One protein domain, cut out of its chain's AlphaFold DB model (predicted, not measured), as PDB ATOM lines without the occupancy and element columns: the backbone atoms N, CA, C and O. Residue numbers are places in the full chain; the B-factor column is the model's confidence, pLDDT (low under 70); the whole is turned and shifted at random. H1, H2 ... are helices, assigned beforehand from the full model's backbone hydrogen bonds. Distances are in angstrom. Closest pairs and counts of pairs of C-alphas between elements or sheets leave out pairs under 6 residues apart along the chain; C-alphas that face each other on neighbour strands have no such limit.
ATOM      1  N   PHE A  81      -8.464   5.225 -22.489       66.38
ATOM      2  CA  PHE A  81      -9.911   5.138 -22.646       66.38
ATOM      3  C   PHE A  81     -10.368   3.854 -23.358       66.38
ATOM      4  O   PHE A  81     -11.163   3.109 -22.797       66.38
ATOM      5  N   TRP A  82      -9.810   3.510 -24.525       57.81
ATOM      6  CA  TRP A  82     -10.190   2.297 -25.265       57.81
ATOM      7  C   TRP A  82      -9.693   1.016 -24.609       57.81
ATOM      8  O   TRP A  82     -10.394   0.004 -24.629       57.81
ATOM      9  N   LYS A  83      -8.514   1.043 -23.978       65.19
ATOM     10  CA  LYS A  83      -8.004  -0.104 -23.209       65.19
ATOM     11  C   LYS A  83      -8.857  -0.367 -21.965       65.19
ATOM     12  O   LYS A  83      -9.037  -1.517 -21.580       65.19
ATOM     13  N   THR A  84      -9.392   0.689 -21.359       70.06
ATOM     14  CA  THR A  84     -10.252   0.600 -20.174       70.06
ATOM     15  C   THR A  84     -11.669   0.197 -20.569       70.06
ATOM     16  O   THR A  84     -12.223  -0.714 -19.964       70.06
ATOM     17  N   LEU A  85     -12.218   0.775 -21.641       69.00
ATOM     18  CA  LEU A  85     -13.548   0.440 -22.148       69.00
ATOM     19  C   LEU A  85     -13.614  -0.994 -22.690       69.00
ATOM     20  O   LEU A  85     -14.530  -1.728 -22.342       69.00
ATOM     21  N   SER A  86     -12.611  -1.438 -23.457       66.62
ATOM     22  CA  SER A  86     -12.569  -2.834 -23.928       66.62
ATOM     23  C   SER A  86     -12.399  -3.839 -22.785       66.62
ATOM     24  O   SER A  86     -12.989  -4.912 -22.837       66.62
ATOM     25  N   ARG A  87     -11.666  -3.489 -21.715       70.38
ATOM     26  CA  ARG A  87     -11.604  -4.315 -20.498       70.38
ATOM     27  C   ARG A  87     -12.942  -4.374 -19.765       70.38
ATOM     28  O   ARG A  87     -13.290  -5.437 -19.267       70.38
ATOM     29  N   LEU A  88     -13.685  -3.271 -19.704       67.19
ATOM     30  CA  LEU A  88     -15.022  -3.237 -19.104       67.19
ATOM     31  C   LEU A  88     -16.021  -4.084 -19.899       67.19
ATOM     32  O   LEU A  88     -16.787  -4.831 -19.300       67.19
ATOM     33  N   GLU A  89     -15.980  -4.021 -21.230       69.12
ATOM     34  CA  GLU A  89     -16.824  -4.843 -22.104       69.12
ATOM     35  C   GLU A  89     -16.506  -6.340 -21.944       69.12
ATOM     36  O   GLU A  89     -17.414  -7.150 -21.741       69.12
ATOM     37  N   ASP A  90     -15.218  -6.703 -21.923       74.19
ATOM     38  CA  ASP A  90     -14.780  -8.079 -21.662       74.19
ATOM     39  C   ASP A  90     -15.200  -8.547 -20.255       74.19
ATOM     40  O   ASP A  90     -15.605  -9.699 -20.081       74.19
ATOM     41  N   MET A  91     -15.157  -7.669 -19.244       65.31
ATOM     42  CA  MET A  91     -15.645  -7.969 -17.894       65.31
ATOM     43  C   MET A  91     -17.163  -8.164 -17.858       65.31
ATOM     44  O   MET A  91     -17.611  -9.120 -17.232       65.31
ATOM     45  N   TYR A  92     -17.938  -7.326 -18.549       65.25
ATOM     46  CA  TYR A  92     -19.401  -7.415 -18.598       65.25
ATOM     47  C   TYR A  92     -19.881  -8.687 -19.311       65.25
ATOM     48  O   TYR A  92     -20.752  -9.402 -18.813       65.25
ATOM     49  N   LEU A  93     -19.272  -9.035 -20.449       66.81
ATOM     50  CA  LEU A  93     -19.588 -10.274 -21.167       66.81
ATOM     51  C   LEU A  93     -19.156 -11.513 -20.377       66.81
ATOM     52  O   LEU A  93     -19.875 -12.515 -20.348       66.81
ATOM     53  N   LYS A  94     -18.005 -11.455 -19.694       71.44
ATOM     54  CA  LYS A  94     -17.533 -12.550 -18.838       71.44
ATOM     55  C   LYS A  94     -18.400 -12.706 -17.588       71.44
ATOM     56  O   LYS A  94     -18.684 -13.844 -17.217       71.44
ATOM     57  N   SER A  95     -18.876 -11.611 -16.988       62.84
ATOM     58  CA  SER A  95     -19.852 -11.672 -15.899       62.84
ATOM     59  C   SER A  95     -21.182 -12.232 -16.388       62.84
ATOM     60  O   SER A  95     -21.684 -13.159 -15.771       62.84
ATOM     61  N   ALA A  96     -21.702 -11.784 -17.536       62.44
ATOM     62  CA  ALA A  96     -22.946 -12.310 -18.102       62.44
ATOM     63  C   ALA A  96     -22.861 -13.822 -18.382       62.44
ATOM     64  O   ALA A  96     -23.778 -14.570 -18.054       62.44
ATOM     65  N   LYS A  97     -21.726 -14.292 -18.915       65.94
ATOM     66  CA  LYS A  97     -21.477 -15.718 -19.159       65.94
ATOM     67  C   LYS A  97     -21.362 -16.533 -17.866       65.94
ATOM     68  O   LYS A  97     -21.818 -17.672 -17.838       65.94
ATOM     69  N   TRP A  98     -20.779 -15.966 -16.807       60.84
ATOM     70  CA  TRP A  98     -20.735 -16.609 -15.492       60.84
ATOM     71  C   TRP A  98     -22.131 -16.698 -14.864       60.84
ATOM     72  O   TRP A  98     -22.498 -17.767 -14.396       60.84
ATOM     73  N   THR A  99     -22.944 -15.640 -14.954       56.97
ATOM     74  CA  THR A  99     -24.323 -15.605 -14.435       56.97
ATOM     75  C   THR A  99     -25.237 -16.639 -15.099       56.97
ATOM     76  O   THR A  99     -26.049 -17.263 -14.423       56.97
ATOM     77  N   ILE A 100     -25.073 -16.881 -16.405       59.47
ATOM     78  CA  ILE A 100     -25.816 -17.932 -17.127       59.47
ATOM     79  C   ILE A 100     -25.435 -19.336 -16.625       59.47
ATOM     80  O   ILE A 100     -26.266 -20.238 -16.640       59.47
ATOM     81  N   HIS A 101     -24.196 -19.532 -16.161       57.25
ATOM     82  CA  HIS A 101     -23.719 -20.829 -15.676       57.25
ATOM     83  C   HIS A 101     -23.984 -21.055 -14.178       57.25
ATOM     84  O   HIS A 101     -24.127 -22.196 -13.757       57.25
ATOM     85  N   SER A 102     -24.066 -19.989 -13.373       61.47
ATOM     86  CA  SER A 102     -24.272 -20.063 -11.919       61.47
ATOM     87  C   SER A 102     -25.736 -19.971 -11.477       61.47
ATOM     88  O   SER A 102     -26.016 -20.161 -10.297       61.47
ATOM     89  N   GLY A 103     -26.676 -19.694 -12.390       60.66
ATOM     90  CA  GLY A 103     -28.111 -19.650 -12.081       60.66
ATOM     91  C   GLY A 103     -28.521 -18.531 -11.111       60.66
ATOM     92  O   GLY A 103     -29.639 -18.546 -10.600       60.66
ATOM     93  N   LEU A 104     -27.638 -17.559 -10.842       59.75
ATOM     94  CA  LEU A 104     -27.956 -16.414  -9.990       59.75
ATOM     95  C   LEU A 104     -28.877 -15.419 -10.719       59.75
ATOM     96  O   LEU A 104     -28.674 -15.145 -11.906       59.75
ATOM     97  N   PRO A 105     -29.854 -14.808 -10.023       62.69
ATOM     98  CA  PRO A 105     -30.776 -13.864 -10.635       62.69
ATOM     99  C   PRO A 105     -30.031 -12.606 -11.102       62.69
ATOM    100  O   PRO A 105     -29.554 -11.803 -10.298       62.69
ATOM    101  N   VAL A 106     -29.994 -12.410 -12.424       63.72
ATOM    102  CA  VAL A 106     -29.432 -11.244 -13.142       63.72
ATOM    103  C   VAL A 106     -29.887  -9.902 -12.539       63.72
ATOM    104  O   VAL A 106     -29.152  -8.914 -12.566       63.72
ATOM    105  N   TYR A 107     -31.066  -9.891 -11.913       66.56
ATOM    106  CA  TYR A 107     -31.649  -8.756 -11.206       66.56
ATOM    107  C   TYR A 107     -30.745  -8.167 -10.116       66.56
ATOM    108  O   TYR A 107     -30.708  -6.949  -9.974       66.56
ATOM    109  N   GLY A 108     -29.980  -8.984  -9.384       69.94
ATOM    110  CA  GLY A 108     -29.134  -8.491  -8.291       69.94
ATOM    111  C   GLY A 108     -27.982  -7.611  -8.782       69.94
ATOM    112  O   GLY A 108     -27.742  -6.530  -8.248       69.94
ATOM    113  N   ILE A 109     -27.309  -8.035  -9.853       74.00
ATOM    114  CA  ILE A 109     -26.192  -7.284 -10.444       74.00
ATOM    115  C   ILE A 109     -26.715  -6.015 -11.122       74.00
ATOM    116  O   ILE A 109     -26.150  -4.940 -10.920       74.00
ATOM    117  N   ALA A 110     -27.826  -6.118 -11.860       76.69
ATOM    118  CA  ALA A 110     -28.474  -4.963 -12.475       76.69
ATOM    119  C   ALA A 110     -28.846  -3.907 -11.421       76.69
ATOM    120  O   ALA A 110     -28.561  -2.723 -11.603       76.69
ATOM    121  N   TRP A 111     -29.388  -4.337 -10.279       84.31
ATOM    122  CA  TRP A 111     -29.754  -3.447  -9.181       84.31
ATOM    123  C   TRP A 111     -28.537  -2.734  -8.583       84.31
ATOM    124  O   TRP A 111     -28.544  -1.511  -8.469       84.31
ATOM    125  N   ILE A 112     -27.449  -3.463  -8.312       85.00
ATOM    126  CA  ILE A 112     -26.198  -2.884  -7.794       85.00
ATOM    127  C   ILE A 112     -25.626  -1.848  -8.769       85.00
ATOM    128  O   ILE A 112     -25.248  -0.750  -8.357       85.00
ATOM    129  N   THR A 113     -25.597  -2.160 -10.070       86.44
ATOM    130  CA  THR A 113     -25.104  -1.211 -11.079       86.44
ATOM    131  C   THR A 113     -25.992   0.027 -11.200       86.44
ATOM    132  O   THR A 113     -25.470   1.129 -11.343       86.44
ATOM    133  N   CYS A 114     -27.314  -0.126 -11.073       88.19
ATOM    134  CA  CYS A 114     -28.263   0.984 -11.121       88.19
ATOM    135  C   CYS A 114     -28.102   1.912  -9.905       88.19
ATOM    136  O   CYS A 114     -28.025   3.129 -10.060       88.19
ATOM    137  N   VAL A 115     -27.942   1.342  -8.704       92.38
ATOM    138  CA  VAL A 115     -27.686   2.099  -7.467       92.38
ATOM    139  C   VAL A 115     -26.371   2.877  -7.559       92.38
ATOM    140  O   VAL A 115     -26.346   4.070  -7.259       92.38
ATOM    141  N   LEU A 116     -25.292   2.250  -8.038       90.25
ATOM    142  CA  LEU A 116     -24.004   2.928  -8.238       90.25
ATOM    143  C   LEU A 116     -24.107   4.103  -9.220       90.25
ATOM    144  O   LEU A 116     -23.519   5.158  -8.984       90.25
ATOM    145  N   LEU A 117     -24.877   3.946 -10.299       90.50
ATOM    146  CA  LEU A 117     -25.065   4.989 -11.307       90.50
ATOM    147  C   LEU A 117     -25.860   6.178 -10.742       90.50
ATOM    148  O   LEU A 117     -25.474   7.328 -10.952       90.50
ATOM    149  N   ILE A 118     -26.903   5.920  -9.947       91.56
ATOM    150  CA  ILE A 118     -27.681   6.962  -9.255       91.56
ATOM    151  C   ILE A 118     -26.799   7.745  -8.272       91.56
ATOM    152  O   ILE A 118     -26.829   8.976  -8.271       91.56
ATOM    153  N   VAL A 119     -25.968   7.061  -7.478       93.44
ATOM    154  CA  VAL A 119     -25.041   7.713  -6.532       93.44
ATOM    155  C   VAL A 119     -24.020   8.583  -7.271       93.44
ATOM    156  O   VAL A 119     -23.755   9.719  -6.866       93.44
ATOM    157  N   MET A 120     -23.488   8.106  -8.399       91.81
ATOM    158  CA  MET A 120     -22.583   8.895  -9.242       91.81
ATOM    159  C   MET A 120     -23.269  10.150  -9.799       91.81
ATOM    160  O   MET A 120     -22.702  11.238  -9.737       91.81
ATOM    161  N   LEU A 121     -24.510  10.044 -10.276       91.62
ATOM    162  CA  LEU A 121     -25.261  11.206 -10.764       91.62
ATOM    163  C   LEU A 121     -25.557  12.218  -9.652       91.62
ATOM    164  O   LEU A 121     -25.429  13.424  -9.872       91.62
ATOM    165  N   MET A 122     -25.894  11.751  -8.447       90.88
ATOM    166  CA  MET A 122     -26.139  12.630  -7.301       90.88
ATOM    167  C   MET A 122     -24.884  13.384  -6.865       90.88
ATOM    168  O   MET A 122     -24.940  14.597  -6.665       90.88
ATOM    169  N   THR A 123     -23.739  12.707  -6.765       90.94
ATOM    170  CA  THR A 123     -22.476  13.361  -6.380       90.94
ATOM    171  C   THR A 123     -22.051  14.426  -7.393       90.94
ATOM    172  O   THR A 123     -21.675  15.530  -6.993       90.94
ATOM    173  N   VAL A 124     -22.192  14.154  -8.694       93.25
ATOM    174  CA  VAL A 124     -21.911  15.129  -9.762       93.25
ATOM    175  C   VAL A 124     -22.890  16.306  -9.717       93.25
ATOM    176  O   VAL A 124     -22.462  17.456  -9.805       93.25
ATOM    177  N   GLY A 125     -24.188  16.049  -9.525       89.50
ATOM    178  CA  GLY A 125     -25.207  17.094  -9.390       89.50
ATOM    179  C   GLY A 125     -24.952  18.018  -8.196       89.50
ATOM    180  O   GLY A 125     -25.000  19.242  -8.336       89.50
ATOM    181  N   CYS A 126     -24.591  17.453  -7.040       87.06
ATOM    182  CA  CYS A 126     -24.178  18.223  -5.867       87.06
ATOM    183  C   CYS A 126     -22.939  19.077  -6.157       87.06
ATOM    184  O   CYS A 126     -22.929  20.264  -5.822       87.06
ATOM    185  N   LEU A 127     -21.920  18.515  -6.816       87.94
ATOM    186  CA  LEU A 127     -20.706  19.254  -7.169       87.94
ATOM    187  C   LEU A 127     -21.013  20.449  -8.082       87.94
ATOM    188  O   LEU A 127     -20.535  21.557  -7.840       87.94
ATOM    189  N   LEU A 128     -21.837  20.240  -9.112       85.06
ATOM    190  CA  LEU A 128     -22.228  21.287 -10.056       85.06
ATOM    191  C   LEU A 128     -23.034  22.400  -9.376       85.06
ATOM    192  O   LEU A 128     -22.790  23.575  -9.651       85.06
ATOM    193  N   ASN A 129     -23.938  22.053  -8.455       87.19
ATOM    194  CA  ASN A 129     -24.711  23.035  -7.694       87.19
ATOM    195  C   ASN A 129     -23.806  23.896  -6.796       87.19
ATOM    196  O   ASN A 129     -23.895  25.125  -6.795       87.19
ATOM    197  N   VAL A 130     -22.861  23.264  -6.091       87.31
ATOM    198  CA  VAL A 130     -21.878  23.964  -5.251       87.31
ATOM    199  C   VAL A 130     -21.027  24.917  -6.093       87.31
ATOM    200  O   VAL A 130     -20.918  26.100  -5.766       87.31
ATOM    201  N   VAL A 131     -20.475  24.452  -7.217       84.31
ATOM    202  CA  VAL A 131     -19.668  25.288  -8.122       84.31
ATOM    203  C   VAL A 131     -20.485  26.449  -8.699       84.31
ATOM    204  O   VAL A 131     -19.982  27.575  -8.781       84.31
ATOM    205  N   GLY A 132     -21.749  26.214  -9.060       80.94
ATOM    206  CA  GLY A 132     -22.670  27.252  -9.524       80.94
ATOM    207  C   GLY A 132     -22.867  28.360  -8.488       80.94
ATOM    208  O   GLY A 132     -22.721  29.543  -8.809       80.94
ATOM    209  N   ASN A 133     -23.096  27.982  -7.230       79.81
ATOM    210  CA  ASN A 133     -23.332  28.928  -6.142       79.81
ATOM    211  C   ASN A 133     -22.072  29.750  -5.799       79.81
ATOM    212  O   ASN A 133     -22.131  30.972  -5.634       79.81
ATOM    213  N   PHE A 134     -20.889  29.123  -5.820       74.19
ATOM    214  CA  PHE A 134     -19.610  29.834  -5.685       74.19
ATOM    215  C   PHE A 134     -19.367  30.842  -6.818       74.19
ATOM    216  O   PHE A 134     -18.821  31.928  -6.591       74.19
ATOM    217  N   ARG A 135     -19.776  30.515  -8.049       66.31
ATOM    218  CA  ARG A 135     -19.626  31.409  -9.206       66.31
ATOM    219  C   ARG A 135     -20.580  32.604  -9.141       66.31
ATOM    220  O   ARG A 135     -20.188  33.698  -9.549       66.31
ATOM    221  N   ALA A 136     -21.785  32.417  -8.600       68.44
ATOM    222  CA  ALA A 136     -22.739  33.495  -8.340       68.44
ATOM    223  C   ALA A 136     -22.237  34.450  -7.239       68.44
ATOM    224  O   ALA A 136     -22.231  35.664  -7.438       68.44
ATOM    225  N   SER A 137     -21.704  33.909  -6.137       64.38
ATOM    226  CA  SER A 137     -21.166  34.684  -5.005       64.38
ATOM    227  C   SER A 137     -19.969  35.579  -5.379       64.38
ATOM    228  O   SER A 137     -19.896  36.745  -4.986       64.38
ATOM    229  N   LYS A 138     -19.048  35.099  -6.230       62.59
ATOM    230  CA  LYS A 138     -17.927  35.930  -6.717       62.59
ATOM    231  C   LYS A 138     -18.371  37.105  -7.598       62.59
ATOM    232  O   LYS A 138     -17.628  38.078  -7.724       62.59
ATOM    233  N   ARG A 139     -19.554  37.032  -8.220       57.56
ATOM    234  CA  ARG A 139     -20.073  38.076  -9.118       57.56
ATOM    235  C   ARG A 139     -20.659  39.255  -8.329       57.56
ATOM    236  O   ARG A 139     -20.388  40.399  -8.675       57.56
ATOM    237  N   THR A 140     -21.352  38.993  -7.224       58.66
ATOM    238  CA  THR A 140     -21.913  40.022  -6.327       58.66
ATOM    239  C   THR A 140     -20.853  40.781  -5.528       58.66
ATOM    240  O   THR A 140     -21.011  41.977  -5.296       58.66
ATOM    241  N   HIS A 141     -19.738  40.141  -5.161       56.94
ATOM    242  CA  HIS A 141     -18.624  40.834  -4.496       56.94
ATOM    243  C   HIS A 141     -17.820  41.767  -5.415       56.94
ATOM    244  O   HIS A 141     -17.155  42.672  -4.916       56.94
ATOM    245  N   ARG A 142     -17.859  41.567  -6.740       54.19
ATOM    246  CA  ARG A 142     -17.146  42.429  -7.698       54.19
ATOM    247  C   ARG A 142     -17.906  43.726  -7.994       54.19
ATOM    248  O   ARG A 142     -17.266  44.747  -8.191       54.19
ATOM    249  N   ILE A 143     -19.239  43.688  -7.988       57.38
ATOM    250  CA  ILE A 143     -20.091  44.859  -8.257       57.38
ATOM    251  C   ILE A 143     -19.998  45.873  -7.104       57.38
ATOM    252  O   ILE A 143     -19.845  47.058  -7.344       57.38
ATOM    253  N   ARG A 144     -19.933  45.401  -5.853       56.69
ATOM    254  CA  ARG A 144     -19.843  46.251  -4.649       56.69
ATOM    255  C   ARG A 144     -18.505  46.985  -4.431       56.69
ATOM    256  O   ARG A 144     -18.362  47.647  -3.416       56.69
ATOM    257  N   LYS A 145     -17.504  46.796  -5.299       56.50
ATOM    258  CA  LYS A 145     -16.194  47.480  -5.222       56.50
ATOM    259  C   LYS A 145     -16.044  48.622  -6.239       56.50
ATOM    260  O   LYS A 145     -14.959  49.186  -6.331       56.50
TER     261      LYS A 145
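AT A GLANCE: This is residues 81 to 145 of the 147 residues of an uncharacterized protein of Galdieria sulphuraria (UniProt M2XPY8). Two helices meet at one end in a narrow V with unequal arms, the shorter H1 folding back from the corner and the much longer H2 making the length; between the arms the V is open. The printed part has 65 residues, with two named helices in the order H1, H2 and no named strand, and its class is all helix. It is extended, with a radius of gyration of the C-alphas of 21.0 A and spans of 69 by 27 by 6 A.

IN THESE COORDINATES: H1, residues 81 to 102, begins at C-alpha 81 (-9.911, 5.138, -22.646) and is 30.9 A long. H2, residues 106 to 143, is 57.1 A long and ends at C-alpha 143 (-20.091, 44.859, -8.257).

HOW THE PARTS SIT: H1 and H2 are close but not clearly touching; their closest C-alphas, those of Thr 99 and Val 106, are 6.8 A apart. They run opposite ways at a shallow tilt of 32 degrees, only just short of steep. In H1 every O i to N i+4 pair is within hydrogen-bond range, in H2 31 of 34.

THE WHOLE: The C-alphas farthest apart, those of His 101 and Lys 145, are 69.5 A apart. The printed part has no cut, and the link from H1 to H2 is tight. Mean pLDDT of the printed part is 72.8; residues 95 to 108 and 135 to 145 are among those under 70.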